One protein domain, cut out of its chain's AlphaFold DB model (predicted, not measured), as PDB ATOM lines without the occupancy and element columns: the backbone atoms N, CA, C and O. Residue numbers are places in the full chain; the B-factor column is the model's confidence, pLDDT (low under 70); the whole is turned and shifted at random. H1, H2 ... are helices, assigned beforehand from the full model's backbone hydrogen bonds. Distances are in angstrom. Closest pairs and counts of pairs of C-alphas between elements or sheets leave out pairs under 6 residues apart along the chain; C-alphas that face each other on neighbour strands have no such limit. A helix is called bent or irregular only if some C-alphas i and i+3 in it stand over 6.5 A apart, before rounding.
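Overview. This is residues 21 to 111 of the 111 residues of an uncharacterized protein of Flavobacteriaceae bacterium (UniProt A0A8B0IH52). One very long helix, H3, meets the shorter helix H2 end to end at a corner, as in an L, and a third helix, H1, packs into the angle between them. Beyond this small helical body H3 runs on as a long arm: residues 83 to 111, of which 83 to 110 belong to H3, stick out free; a long loop, residues 36 to 52, leads from H1 to the end of H2 away from the corner. The printed part has 91 residues, with three named helices in the order H1, H2, H3 and no named strand; the class is all helix. The whole is extended, with a radius of gyration of the C-alphas of 20.4 A, and flat in outline, spanning 62 by 38 by 17 A, the arm making the length.

Along the chain. H3, the longest helix, is residues 71 to 110 and measures 58.5 A from first to last C-alpha, from C-alpha 71 at (-26.445, 6.574, -21.493) to C-alpha 110 at (31.988, 5.747, -24.874). H2 is residues 53 to 68, 21.6 A long. H1 is residues 21 to 35, 21.3 A long, with C-alpha 21 at (-25.812, -4.304, -19.032). No helix is bent or irregular.

Arrangement. H3 touches H1 with its residues 75 to 78 alone; the closest C-alphas, those of Ala 28 and Phe 78, are 6.8 A apart. These two helices run the same way at a steep tilt of 50 degrees. H1 also touches H2, which meets it with residues 60 to 64 alone; the closest C-alphas, those of Ile 29 and Ala 64, are 6.8 A apart. Their lines are only just about perpendicular, at 71 degrees. H2 and H3 are close but not clearly touching, with 1 pair of C-alphas within 8 A, those of Val 67 and Phe 74 at 6.8 A. Their lines too are only just about perpendicular, at 71 degrees. In H1, H2 and H3 every pair of O i and N i+4 is within hydrogen-bond range.

Size, cuts and confidence. The two C-alphas farthest apart, those of Cys 69 and Lys 111, are 64.9 A apart. Without residues 83 to 111, which stand free, the body has 62 residues and spans 39 by 22 by 17 A, with a radius of gyration of 12.8 A. The link from H1 to H2 is long, with 17 residues, and the link from H2 to H3 is tight, with 2. The printed part has no cut, and it ends at residue 111, the chain's last residue. The mean pLDDT of the printed part is 92.3, and one residue, Lys 111, is under 70.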
ATOM      1  N   ARG A  21     -25.605  -5.714 -18.667       89.94
ATOM      2  CA  ARG A  21     -25.812  -4.304 -19.032       89.94
ATOM      3  C   ARG A  21     -25.646  -3.366 -17.835       89.94
ATOM      4  O   ARG A  21     -25.070  -2.293 -17.968       89.94
ATOM      5  N   GLN A  22     -26.148  -3.763 -16.665       90.75
ATOM      6  CA  GLN A  22     -25.970  -2.976 -15.447       90.75
ATOM      7  C   GLN A  22     -24.502  -2.956 -15.003       90.75
ATOM      8  O   GLN A  22     -24.022  -1.921 -14.546       90.75
ATOM      9  N   TYR A  23     -23.797  -4.077 -15.165       91.69
ATOM     10  CA  TYR A  23     -22.367  -4.168 -14.898       91.69
ATOM     11  C   TYR A  23     -21.552  -3.227 -15.794       91.69
ATOM     12  O   TYR A  23     -20.809  -2.408 -15.261       91.69
ATOM     13  N   GLU A  24     -21.747  -3.265 -17.114       91.06
ATOM     14  CA  GLU A  24     -21.036  -2.389 -18.061       91.06
ATOM     15  C   GLU A  24     -21.293  -0.903 -17.770       91.06
ATOM     16  O   GLU A  24     -20.357  -0.104 -17.709       91.06
ATOM     17  N   MET A  25     -22.546  -0.546 -17.466       91.00
ATOM     18  CA  MET A  25     -22.907   0.817 -17.079       91.00
ATOM     19  C   MET A  25     -22.152   1.277 -15.825       91.00
ATOM     20  O   MET A  25     -21.529   2.340 -15.832       91.00
ATOM     21  N   TYR A  26     -22.184   0.493 -14.741       92.25
ATOM     22  CA  TYR A  26     -21.467   0.860 -13.519       92.25
ATOM     23  C   TYR A  26     -19.951   0.844 -13.717       92.25
ATOM     24  O   TYR A  26     -19.276   1.721 -13.181       92.25
ATOM     25  N   LYS A  27     -19.411  -0.084 -14.514       92.12
ATOM     26  CA  LYS A  27     -17.985  -0.129 -14.864       92.12
ATOM     27  C   LYS A  27     -17.551   1.184 -15.516       92.12
ATOM     28  O   LYS A  27     -16.592   1.798 -15.051       92.12
ATOM     29  N   ALA A  28     -18.291   1.653 -16.520       92.62
ATOM     30  CA  ALA A  28     -18.003   2.902 -17.217       92.62
ATOM     31  C   ALA A  28     -18.126   4.134 -16.301       92.62
ATOM     32  O   ALA A  28     -17.228   4.982 -16.261       92.62
ATOM     33  N   ILE A  29     -19.194   4.219 -15.500       93.31
ATOM     34  CA  ILE A  29     -19.402   5.328 -14.550       93.31
ATOM     35  C   ILE A  29     -18.275   5.388 -13.515       93.31
ATOM     36  O   ILE A  29     -17.729   6.456 -13.250       93.31
ATOM     37  N   LEU A  30     -17.907   4.253 -12.920       93.88
ATOM     38  CA  LEU A  30     -16.874   4.209 -11.885       93.88
ATOM     39  C   LEU A  30     -15.492   4.507 -12.455       93.88
ATOM     40  O   LEU A  30     -14.708   5.205 -11.817       93.88
ATOM     41  N   TYR A  31     -15.200   4.010 -13.658       93.94
ATOM     42  CA  TYR A  31     -13.926   4.264 -14.317       93.94
ATOM     43  C   TYR A  31     -13.750   5.746 -14.641       93.94
ATOM     44  O   TYR A  31     -12.727   6.337 -14.302       93.94
ATOM     45  N   THR A  32     -14.773   6.366 -15.229       92.31
ATOM     46  CA  THR A  32     -14.757   7.801 -15.546       92.31
ATOM     47  C   THR A  32     -14.729   8.667 -14.287       92.31
ATOM     48  O   THR A  32     -13.952   9.616 -14.223       92.31
ATOM     49  N   ALA A  33     -15.493   8.318 -13.244       92.50
ATOM     50  CA  ALA A  33     -15.453   9.015 -11.959       92.50
ATOM     51  C   ALA A  33     -14.068   8.941 -11.299       92.50
ATOM     52  O   ALA A  33     -13.575   9.947 -10.792       92.50
ATOM     53  N   TRP A  34     -13.421   7.772 -11.340       93.06
ATOM     54  CA  TRP A  34     -12.062   7.600 -10.832       93.06
ATOM     55  C   TRP A  34     -11.045   8.420 -11.631       93.06
ATOM     56  O   TRP A  34     -10.249   9.138 -11.035       93.06
ATOM     57  N   LYS A  35     -11.103   8.380 -12.968       92.31
ATOM     58  CA  LYS A  35     -10.230   9.189 -13.835       92.31
ATOM     59  C   LYS A  35     -10.394  10.693 -13.622       92.31
ATOM     60  O   LYS A  35      -9.425  11.430 -13.753       92.31
ATOM     61  N   ALA A  36     -11.598  11.135 -13.272       91.44
ATOM     62  CA  ALA A  36     -11.898  12.527 -12.954       91.44
ATOM     63  C   ALA A  36     -11.586  12.912 -11.494       91.44
ATOM     64  O   ALA A  36     -11.973  14.001 -11.075       91.44
ATOM     65  N   ASN A  37     -10.952  12.032 -10.706       92.25
ATOM     66  CA  ASN A  37     -10.667  12.249  -9.282       92.25
ATOM     67  C   ASN A  37     -11.923  12.604  -8.459       92.25
ATOM     68  O   ASN A  37     -11.867  13.306  -7.451       92.25
ATOM     69  N   ALA A  38     -13.097  12.107  -8.871       92.19
ATOM     70  CA  ALA A  38     -14.382  12.487  -8.277       92.19
ATOM     71  C   ALA A  38     -14.551  12.021  -6.819       92.19
ATOM     72  O   ALA A  38     -15.463  12.477  -6.130       92.19
ATOM     73  N   PHE A  39     -13.702  11.099  -6.363       91.88
ATOM     74  CA  PHE A  39     -13.730  10.561  -5.007       91.88
ATOM     75  C   PHE A  39     -12.788  11.288  -4.046       91.88
ATOM     76  O   PHE A  39     -12.937  11.097  -2.845       91.88
ATOM     77  N   ASP A  40     -11.868  12.127  -4.531       91.62
ATOM     78  CA  ASP A  40     -10.788  12.698  -3.715       91.62
ATOM     79  C   ASP A  40     -11.316  13.540  -2.549       91.62
ATOM     80  O   ASP A  40     -10.847  13.404  -1.423       91.62
ATOM     81  N   ALA A  41     -12.375  14.322  -2.787       90.75
ATOM     82  CA  ALA A  41     -13.050  15.114  -1.755       90.75
ATOM     83  C   ALA A  41     -13.755  14.269  -0.670       90.75
ATOM     84  O   ALA A  41     -14.177  14.804   0.352       90.75
ATOM     85  N   TYR A  42     -13.908  12.963  -0.897       92.25
ATOM     86  CA  TYR A  42     -14.589  12.017  -0.011       92.25
ATOM     87  C   TYR A  42     -13.625  11.002   0.619       92.25
ATOM     88  O   TYR A  42     -14.069  10.070   1.296       92.25
ATOM     89  N   LEU A  43     -12.318  11.145   0.375       92.06
ATOM     90  CA  LEU A  43     -11.296  10.314   0.998       92.06
ATOM     91  C   LEU A  43     -10.974  10.834   2.405       92.06
ATOM     92  O   LEU A  43     -10.747  12.021   2.622       92.06
ATOM     93  N   PHE A  44     -10.923   9.912   3.358       91.00
ATOM     94  CA  PHE A  44     -10.576  10.140   4.758       91.00
ATOM     95  C   PHE A  44      -9.316   9.369   5.130       91.00
ATOM     96  O   PHE A  44      -9.010   8.358   4.513       91.00
ATOM     97  N   GLY A  45      -8.646   9.780   6.207       88.75
ATOM     98  CA  GLY A  45      -7.450   9.107   6.716       88.75
ATOM     99  C   GLY A  45      -6.164   9.622   6.068       88.75
ATOM    100  O   GLY A  45      -6.120   9.920   4.880       88.75
ATOM    101  N   SER A  46      -5.113   9.750   6.877       85.25
ATOM    102  CA  SER A  46      -3.818  10.299   6.458       85.25
ATOM    103  C   SER A  46      -2.870   9.228   5.917       85.25
ATOM    104  O   SER A  46      -2.243   9.425   4.884       85.25
ATOM    105  N   VAL A  47      -2.775   8.089   6.610       87.94
ATOM    106  CA  VAL A  47      -1.842   7.003   6.263       87.94
ATOM    107  C   VAL A  47      -2.438   6.068   5.210       87.94
ATOM    108  O   VAL A  47      -1.768   5.708   4.247       87.94
ATOM    109  N   ILE A  48      -3.709   5.684   5.371       87.06
ATOM    110  CA  ILE A  48      -4.431   4.820   4.430       87.06
ATOM    111  C   ILE A  48      -5.746   5.519   4.073       87.06
ATOM    112  O   ILE A  48      -6.693   5.452   4.860       87.06
ATOM    113  N   PRO A  49      -5.815   6.206   2.918       88.38
ATOM    114  CA  PRO A  49      -7.026   6.909   2.522       88.38
ATOM    115  C   PRO A  49      -8.187   5.933   2.291       88.38
ATOM    116  O   PRO A  49      -8.017   4.936   1.603       88.38
ATOM    117  N   TYR A  50      -9.378   6.205   2.806       90.06
ATOM    118  CA  TYR A  50     -10.562   5.362   2.623       90.06
ATOM    119  C   TYR A  50     -11.805   6.202   2.334       90.06
ATOM    120  O   TYR A  50     -11.873   7.373   2.685       90.06
ATOM    121  N   ILE A  51     -12.813   5.595   1.709       92.06
ATOM    122  CA  ILE A  51     -14.116   6.222   1.457       92.06
ATOM    123  C   ILE A  51     -15.197   5.440   2.199       92.06
ATOM    124  O   ILE A  51     -15.200   4.209   2.200       92.06
ATOM    125  N   ARG A  52     -16.125   6.142   2.853       93.12
ATOM    126  CA  ARG A  52     -17.263   5.495   3.519       93.12
ATOM    127  C   ARG A  52     -18.269   5.029   2.475       93.12
ATOM    128  O   ARG A  52     -18.469   5.680   1.451       93.12
ATOM    129  N   ILE A  53     -18.966   3.929   2.754       92.94
ATOM    130  CA  ILE A  53     -19.938   3.371   1.802       92.94
ATOM    131  C   ILE A  53     -21.090   4.343   1.496       92.94
ATOM    132  O   ILE A  53     -21.619   4.334   0.387       92.94
ATOM    133  N   SER A  54     -21.463   5.201   2.451       94.56
ATOM    134  CA  SER A  54     -22.475   6.249   2.269       94.56
ATOM    135  C   SER A  54     -22.040   7.298   1.248       94.56
ATOM    136  O   SER A  54     -22.799   7.612   0.331       94.56
ATOM    137  N   ASP A  55     -20.806   7.790   1.368       94.38
ATOM    138  CA  ASP A  55     -20.242   8.808   0.478       94.38
ATOM    139  C   ASP A  55     -20.015   8.232  -0.920       94.38
ATOM    140  O   ASP A  55     -20.399   8.835  -1.922       94.38
ATOM    141  N   PHE A  56     -19.506   6.998  -0.985       93.19
ATOM    142  CA  PHE A  56     -19.378   6.256  -2.234       93.19
ATOM    143  C   PHE A  56     -20.722   6.136  -2.963       93.19
ATOM    144  O   PHE A  56     -20.835   6.519  -4.127       93.19
ATOM    145  N   LYS A  57     -21.766   5.655  -2.272       93.75
ATOM    146  CA  LYS A  57     -23.115   5.527  -2.844       93.75
ATOM    147  C   LYS A  57     -23.650   6.866  -3.342       93.75
ATOM    148  O   LYS A  57     -24.195   6.913  -4.439       93.75
ATOM    149  N   LYS A  58     -23.466   7.946  -2.577       93.75
ATOM    150  CA  LYS A  58     -23.905   9.295  -2.962       93.75
ATOM    151  C   LYS A  58     -23.305   9.717  -4.305       93.75
ATOM    152  O   LYS A  58     -24.053  10.076  -5.211       93.75
ATOM    153  N   VAL A  59     -21.981   9.616  -4.451       92.62
ATOM    154  CA  VAL A  59     -21.286   9.976  -5.698       92.62
ATOM    155  C   VAL A  59     -21.766   9.102  -6.856       92.62
ATOM    156  O   VAL A  59     -22.102   9.615  -7.922       92.62
ATOM    157  N   VAL A  60     -21.843   7.786  -6.651       92.31
ATOM    158  CA  VAL A  60     -22.243   6.846  -7.705       92.31
ATOM    159  C   VAL A  60     -23.677   7.094  -8.166       92.31
ATOM    160  O   VAL A  60     -23.914   7.139  -9.370       92.31
ATOM    161  N   TYR A  61     -24.625   7.305  -7.249       92.19
ATOM    162  CA  TYR A  61     -26.015   7.586  -7.611       92.19
ATOM    163  C   TYR A  61     -26.166   8.918  -8.342       92.19
ATOM    164  O   TYR A  61     -26.880   8.972  -9.342       92.19
ATOM    165  N   GLU A  62     -25.463   9.966  -7.912       92.06
ATOM    166  CA  GLU A  62     -25.488  11.259  -8.599       92.06
ATOM    167  C   GLU A  62     -24.982  11.138 -10.046       92.06
ATOM    168  O   GLU A  62     -25.616  11.634 -10.981       92.06
ATOM    169  N   LYS A  63     -23.853  10.448 -10.252       90.75
ATOM    170  CA  LYS A  63     -23.278  10.245 -11.590       90.75
ATOM    171  C   LYS A  63     -24.149   9.329 -12.446       90.75
ATOM    172  O   LYS A  63     -24.398   9.652 -13.604       90.75
ATOM    173  N   ALA A  64     -24.665   8.241 -11.877       89.50
ATOM    174  CA  ALA A  64     -25.572   7.338 -12.576       89.50
ATOM    175  C   ALA A  64     -26.847   8.056 -13.027       89.50
ATOM    176  O   ALA A  64     -27.247   7.901 -14.175       89.50
ATOM    177  N   HIS A  65     -27.434   8.898 -12.173       89.25
ATOM    178  CA  HIS A  65     -28.609   9.690 -12.525       89.25
ATOM    179  C   HIS A  65     -28.321  10.670 -13.672       89.25
ATOM    180  O   HIS A  65     -29.111  10.774 -14.605       89.25
ATOM    181  N   LYS A  66     -27.169  11.355 -13.644       87.00
ATOM    182  CA  LYS A  66     -26.748  12.268 -14.724       87.00
ATOM    183  C   LYS A  66     -26.572  11.554 -16.066       87.00
ATOM    184  O   LYS A  66     -26.921  12.107 -17.101       87.00
ATOM    185  N   VAL A  67     -26.033  10.338 -16.040       85.94
ATOM    186  CA  VAL A  67     -25.745   9.552 -17.246       85.94
ATOM    187  C   VAL A  67     -26.979   8.794 -17.748       85.94
ATOM    188  O   VAL A  67     -27.055   8.467 -18.927       85.94
ATOM    189  N   TYR A  68     -27.975   8.536 -16.897       81.75
ATOM    190  CA  TYR A  68     -29.115   7.674 -17.221       81.75
ATOM    191  C   TYR A  68     -29.877   8.113 -18.483       81.75
ATOM    192  O   TYR A  68     -30.142   7.291 -19.359       81.75
ATOM    193  N   CYS A  69     -30.179   9.409 -18.614       81.31
ATOM    194  CA  CYS A  69     -30.947   9.940 -19.746       81.31
ATOM    195  C   CYS A  69     -30.172   9.926 -21.075       81.31
ATOM    196  O   CYS A  69     -30.787   9.858 -22.136       81.31
ATOM    197  N   SER A  70     -28.840   9.969 -21.035       86.38
ATOM    198  CA  SER A  70     -27.968  10.027 -22.217       86.38
ATOM    199  C   SER A  70     -27.009   8.836 -22.304       86.38
ATOM    200  O   SER A  70     -25.976   8.914 -22.972       86.38
ATOM    201  N   TYR A  71     -27.363   7.703 -21.680       87.00
ATOM    202  CA  TYR A  71     -26.445   6.574 -21.493       87.00
ATOM    203  C   TYR A  71     -25.808   6.096 -22.803       87.00
ATOM    204  O   TYR A  71     -24.617   5.826 -22.835       87.00
ATOM    205  N   ARG A  72     -26.565   6.059 -23.908       88.75
ATOM    206  CA  ARG A  72     -26.040   5.633 -25.215       88.75
ATOM    207  C   ARG A  72     -24.933   6.551 -25.749       88.75
ATOM    208  O   ARG A  72     -23.991   6.073 -26.367       88.75
ATOM    209  N   GLN A  73     -25.055   7.863 -25.549       91.31
ATOM    210  CA  GLN A  73     -24.017   8.816 -25.958       91.31
ATOM    211  C   GLN A  73     -22.780   8.645 -25.078       91.31
ATOM    212  O   GLN A  73     -21.684   8.462 -25.597       91.31
ATOM    213  N   PHE A  74     -22.988   8.585 -23.761       92.31
ATOM    214  CA  PHE A  74     -21.923   8.332 -22.797       92.31
ATOM    215  C   PHE A  74     -21.173   7.024 -23.078       92.31
ATOM    216  O   PHE A  74     -19.949   7.000 -23.035       92.31
ATOM    217  N   GLU A  75     -21.888   5.945 -23.397       91.31
ATOM    218  CA  GLU A  75     -21.302   4.647 -23.734       91.31
ATOM    219  C   GLU A  75     -20.405   4.748 -24.970       91.31
ATOM    220  O   GLU A  75     -19.264   4.291 -24.932       91.31
ATOM    221  N   ASN A  76     -20.863   5.418 -26.031       93.19
ATOM    222  CA  ASN A  76     -20.047   5.638 -27.226       93.19
ATOM    223  C   ASN A  76     -18.786   6.460 -26.925       93.19
ATOM    224  O   ASN A  76     -17.702   6.127 -27.404       93.19
ATOM    225  N   ASP A  77     -18.909   7.524 -26.134       93.06
ATOM    226  CA  ASP A  77     -17.774   8.382 -25.781       93.06
ATOM    227  C   ASP A  77     -16.786   7.659 -24.864       93.06
ATOM    228  O   ASP A  77     -15.573   7.787 -25.026       93.06
ATOM    229  N   PHE A  78     -17.292   6.824 -23.954       93.69
ATOM    230  CA  PHE A  78     -16.472   5.971 -23.106       93.69
ATOM    231  C   PHE A  78     -15.683   4.938 -23.919       93.69
ATOM    232  O   PHE A  78     -14.494   4.750 -23.667       93.69
ATOM    233  N   GLN A  79     -16.294   4.307 -24.929       94.31
ATOM    234  CA  GLN A  79     -15.571   3.382 -25.811       94.31
ATOM    235  C   GLN A  79     -14.460   4.094 -26.591       94.31
ATOM    236  O   GLN A  79     -13.323   3.622 -26.599       94.31
ATOM    237  N   ARG A  80     -14.745   5.275 -27.157       95.38
ATOM    238  CA  ARG A  80     -13.722   6.100 -27.826       95.38
ATOM    239  C   ARG A  80     -12.588   6.481 -26.882       95.38
ATOM    240  O   ARG A  80     -11.421   6.411 -27.255       95.38
ATOM    241  N   TYR A  81     -12.914   6.848 -25.645       94.69
ATOM    242  CA  TYR A  81     -11.916   7.133 -24.620       94.69
ATOM    243  C   TYR A  81     -10.998   5.923 -24.364       94.69
ATOM    244  O   TYR A  81      -9.779   6.077 -24.336       94.69
ATOM    245  N   LEU A  82     -11.556   4.714 -24.220       94.06
ATOM    246  CA  LEU A  82     -10.757   3.498 -24.010       94.06
ATOM    247  C   LEU A  82      -9.849   3.179 -25.203       94.06
ATOM    248  O   LEU A  82      -8.740   2.677 -25.019       94.06
ATOM    249  N   GLU A  83     -10.299   3.450 -26.428       96.69
ATOM    250  CA  GLU A  83      -9.464   3.321 -27.625       96.69
ATOM    251  C   GLU A  83      -8.288   4.300 -27.586       96.69
ATOM    252  O   GLU A  83      -7.142   3.882 -27.765       96.69
ATOM    253  N   LEU A  84      -8.540   5.573 -27.266       97.12
ATOM    254  CA  LEU A  84      -7.493   6.587 -27.113       97.12
ATOM    255  C   LEU A  84      -6.475   6.205 -26.031       97.12
ATOM    256  O   LEU A  84      -5.273   6.310 -26.264       97.12
ATOM    257  N   GLU A  85      -6.928   5.682 -24.891       94.69
ATOM    258  CA  GLU A  85      -6.048   5.228 -23.805       94.69
ATOM    259  C   GLU A  85      -5.141   4.056 -24.239       94.69
ATOM    260  O   GLU A  85      -3.962   3.981 -23.867       94.69
ATOM    261  N   LYS A  86      -5.643   3.151 -25.092       96.25
ATOM    262  CA  LYS A  86      -4.825   2.083 -25.694       96.25
ATOM    263  C   LYS A  86      -3.776   2.649 -26.649       96.25
ATOM    264  O   LYS A  86      -2.625   2.206 -26.609       96.25
ATOM    265  N   TYR A  87      -4.150   3.618 -27.486       97.81
ATOM    266  CA  TYR A  87      -3.210   4.285 -28.389       97.81
ATOM    267  C   TYR A  87      -2.119   5.027 -27.616       97.81
ATOM    268  O   TYR A  87      -0.939   4.839 -27.911       97.81
ATOM    269  N   GLU A  88      -2.489   5.783 -26.581       97.50
ATOM    270  CA  GLU A  88      -1.552   6.480 -25.695       97.50
ATOM    271  C   GLU A  88      -0.542   5.503 -25.073       97.50
ATOM    272  O   GLU A  88       0.669   5.723 -25.131       97.50
ATOM    273  N   THR A  89      -1.021   4.357 -24.577       97.25
ATOM    274  CA  THR A  89      -0.161   3.302 -24.019       97.25
ATOM    275  C   THR A  89       0.812   2.732 -25.059       97.25
ATOM    276  O   THR A  89       1.966   2.437 -24.740       97.25
ATOM    277  N   SER A  90       0.369   2.557 -26.308       97.88
ATOM    278  CA  SER A  90       1.220   2.068 -27.402       97.88
ATOM    279  C   SER A  90       2.324   3.071 -27.749       97.88
ATOM    280  O   SER A  90       3.499   2.705 -27.820       97.88
ATOM    281  N   ILE A  91       1.966   4.351 -27.874       98.44
ATOM    282  CA  ILE A  91       2.912   5.438 -28.153       98.44
ATOM    283  C   ILE A  91       3.943   5.549 -27.025       98.44
ATOM    284  O   ILE A  91       5.141   5.640 -27.291       98.44
ATOM    285  N   ALA A  92       3.516   5.466 -25.762       98.25
ATOM    286  CA  ALA A  92       4.424   5.496 -24.617       98.25
ATOM    287  C   ALA A  92       5.475   4.370 -24.674       98.25
ATOM    288  O   ALA A  92       6.657   4.615 -24.417       98.25
ATOM    289  N   LYS A  93       5.081   3.153 -25.079       98.06
ATOM    290  CA  LYS A  93       6.012   2.027 -25.281       98.06
ATOM    291  C   LYS A  93       6.997   2.286 -26.420       98.06
ATOM    292  O   LYS A  93       8.179   1.993 -26.279       98.06
ATOM    293  N   GLN A  94       6.534   2.856 -27.531       98.38
ATOM    294  CA  GLN A  94       7.407   3.212 -28.654       98.38
ATOM    295  C   GLN A  94       8.437   4.275 -28.249       98.38
ATOM    296  O   GLN A  94       9.622   4.134 -28.547       98.38
ATOM    297  N   LEU A  95       8.014   5.307 -27.513       98.56
ATOM    298  CA  LEU A  95       8.919   6.328 -26.981       98.56
ATOM    299  C   LEU A  95       9.956   5.734 -26.023       98.56
ATOM    300  O   LEU A  95      11.117   6.141 -26.055       98.56
ATOM    301  N   GLN A  96       9.557   4.765 -25.197       98.25
ATOM    302  CA  GLN A  96      10.469   4.050 -24.309       98.25
ATOM    303  C   GLN A  96      11.538   3.279 -25.099       98.25
ATOM    304  O   GLN A  96      12.726   3.448 -24.829       98.25
ATOM    305  N   LEU A  97      11.144   2.544 -26.142       98.25
ATOM    306  CA  LEU A  97      12.080   1.825 -27.013       98.25
ATOM    307  C   LEU A  97      13.073   2.772 -27.709       98.25
ATOM    308  O   LEU A  97      14.265   2.481 -27.799       98.25
ATOM    309  N   ILE A  98      12.608   3.942 -28.162       98.38
ATOM    310  CA  ILE A  98      13.481   4.966 -28.760       98.38
ATOM    311  C   ILE A  98      14.526   5.459 -27.747       98.38
ATOM    312  O   ILE A  98      15.685   5.670 -28.110       98.38
ATOM    313  N   ARG A  99      14.140   5.658 -26.480       97.94
ATOM    314  CA  ARG A  99      15.066   6.086 -25.417       97.94
ATOM    315  C   ARG A  99      16.131   5.028 -25.143       97.94
ATOM    316  O   ARG A  99      17.306   5.376 -25.062       97.94
ATOM    317  N   GLU A 100      15.730   3.765 -25.059       97.44
ATOM    318  CA  GLU A 100      16.644   2.635 -24.862       97.44
ATOM    319  C   GLU A 100      17.647   2.536 -26.013       97.44
ATOM    320  O   GLU A 100      18.855   2.491 -25.788       97.44
ATOM    321  N   LEU A 101      17.172   2.624 -27.258       97.56
ATOM    322  CA  LEU A 101      18.038   2.591 -28.432       97.56
ATOM    323  C   LEU A 101      19.066   3.735 -28.427       97.56
ATOM    324  O   LEU A 101      20.249   3.507 -28.683       97.56
ATOM    325  N   LYS A 102      18.649   4.960 -28.078       97.00
ATOM    326  CA  LYS A 102      19.566   6.103 -27.921       97.00
ATOM    327  C   LYS A 102      20.660   5.823 -26.885       97.00
ATOM    328  O   LYS A 102      21.820   6.136 -27.142       97.00
ATOM    329  N   GLN A 103      20.312   5.219 -25.746       96.25
ATOM    330  CA  GLN A 103      21.293   4.850 -24.721       96.25
ATOM    331  C   GLN A 103      22.301   3.819 -25.237       96.25
ATOM    332  O   GLN A 103      23.495   3.973 -24.986       96.25
ATOM    333  N   VAL A 104      21.857   2.818 -26.005       96.94
ATOM    334  CA  VAL A 104      22.761   1.835 -26.626       96.94
ATOM    335  C   VAL A 104      23.776   2.518 -27.544       96.94
ATOM    336  O   VAL A 104      24.970   2.234 -27.446       96.94
ATOM    337  N   TYR A 105      23.336   3.448 -28.396       95.81
ATOM    338  CA  TYR A 105      24.250   4.189 -29.271       95.81
ATOM    339  C   TYR A 105      25.265   5.022 -28.487       95.81
ATOM    340  O   TYR A 105      26.444   5.010 -28.827       95.81
ATOM    341  N   ILE A 106      24.844   5.715 -27.425       94.69
ATOM    342  CA  ILE A 106      25.760   6.497 -26.582       94.69
ATOM    343  C   ILE A 106      26.799   5.580 -25.927       94.69
ATOM    344  O   ILE A 106      27.995   5.823 -26.052       94.69
ATOM    345  N   MET A 107      26.362   4.489 -25.292       93.62
ATOM    346  CA  MET A 107      27.267   3.542 -24.632       93.62
ATOM    347  C   MET A 107      28.271   2.909 -25.601       93.62
ATOM    348  O   MET A 107      29.413   2.678 -25.217       93.62
ATOM    349  N   ARG A 108      27.873   2.663 -26.856       91.19
ATOM    350  CA  ARG A 108      28.763   2.131 -27.897       91.19
ATOM    351  C   ARG A 108      29.891   3.090 -28.288       91.19
ATOM    352  O   ARG A 108      30.913   2.615 -28.755       91.19
ATOM    353  N   ASN A 109      29.696   4.402 -28.151       82.62
ATOM    354  CA  ASN A 109      30.704   5.407 -28.515       82.62
ATOM    355  C   ASN A 109      31.579   5.848 -27.326       82.62
ATOM    356  O   ASN A 109      32.499   6.636 -27.516       82.62
ATOM    357  N   ILE A 110      31.261   5.399 -26.107       85.06
ATOM    358  CA  ILE A 110      31.988   5.747 -24.874       85.06
ATOM    359  C   ILE A 110      32.807   4.555 -24.336       85.06
ATOM    360  O   ILE A 110      33.743   4.762 -23.569       85.06
ATOM    361  N   LYS A 111      32.482   3.318 -24.735       54.28
ATOM    362  CA  LYS A 111      33.348   2.138 -24.568       54.28
ATOM    363  C   LYS A 111      34.268   1.975 -25.767       54.28
ATOM    364  O   LYS A 111      35.406   1.516 -25.540       54.28
TER     365      LYS A 111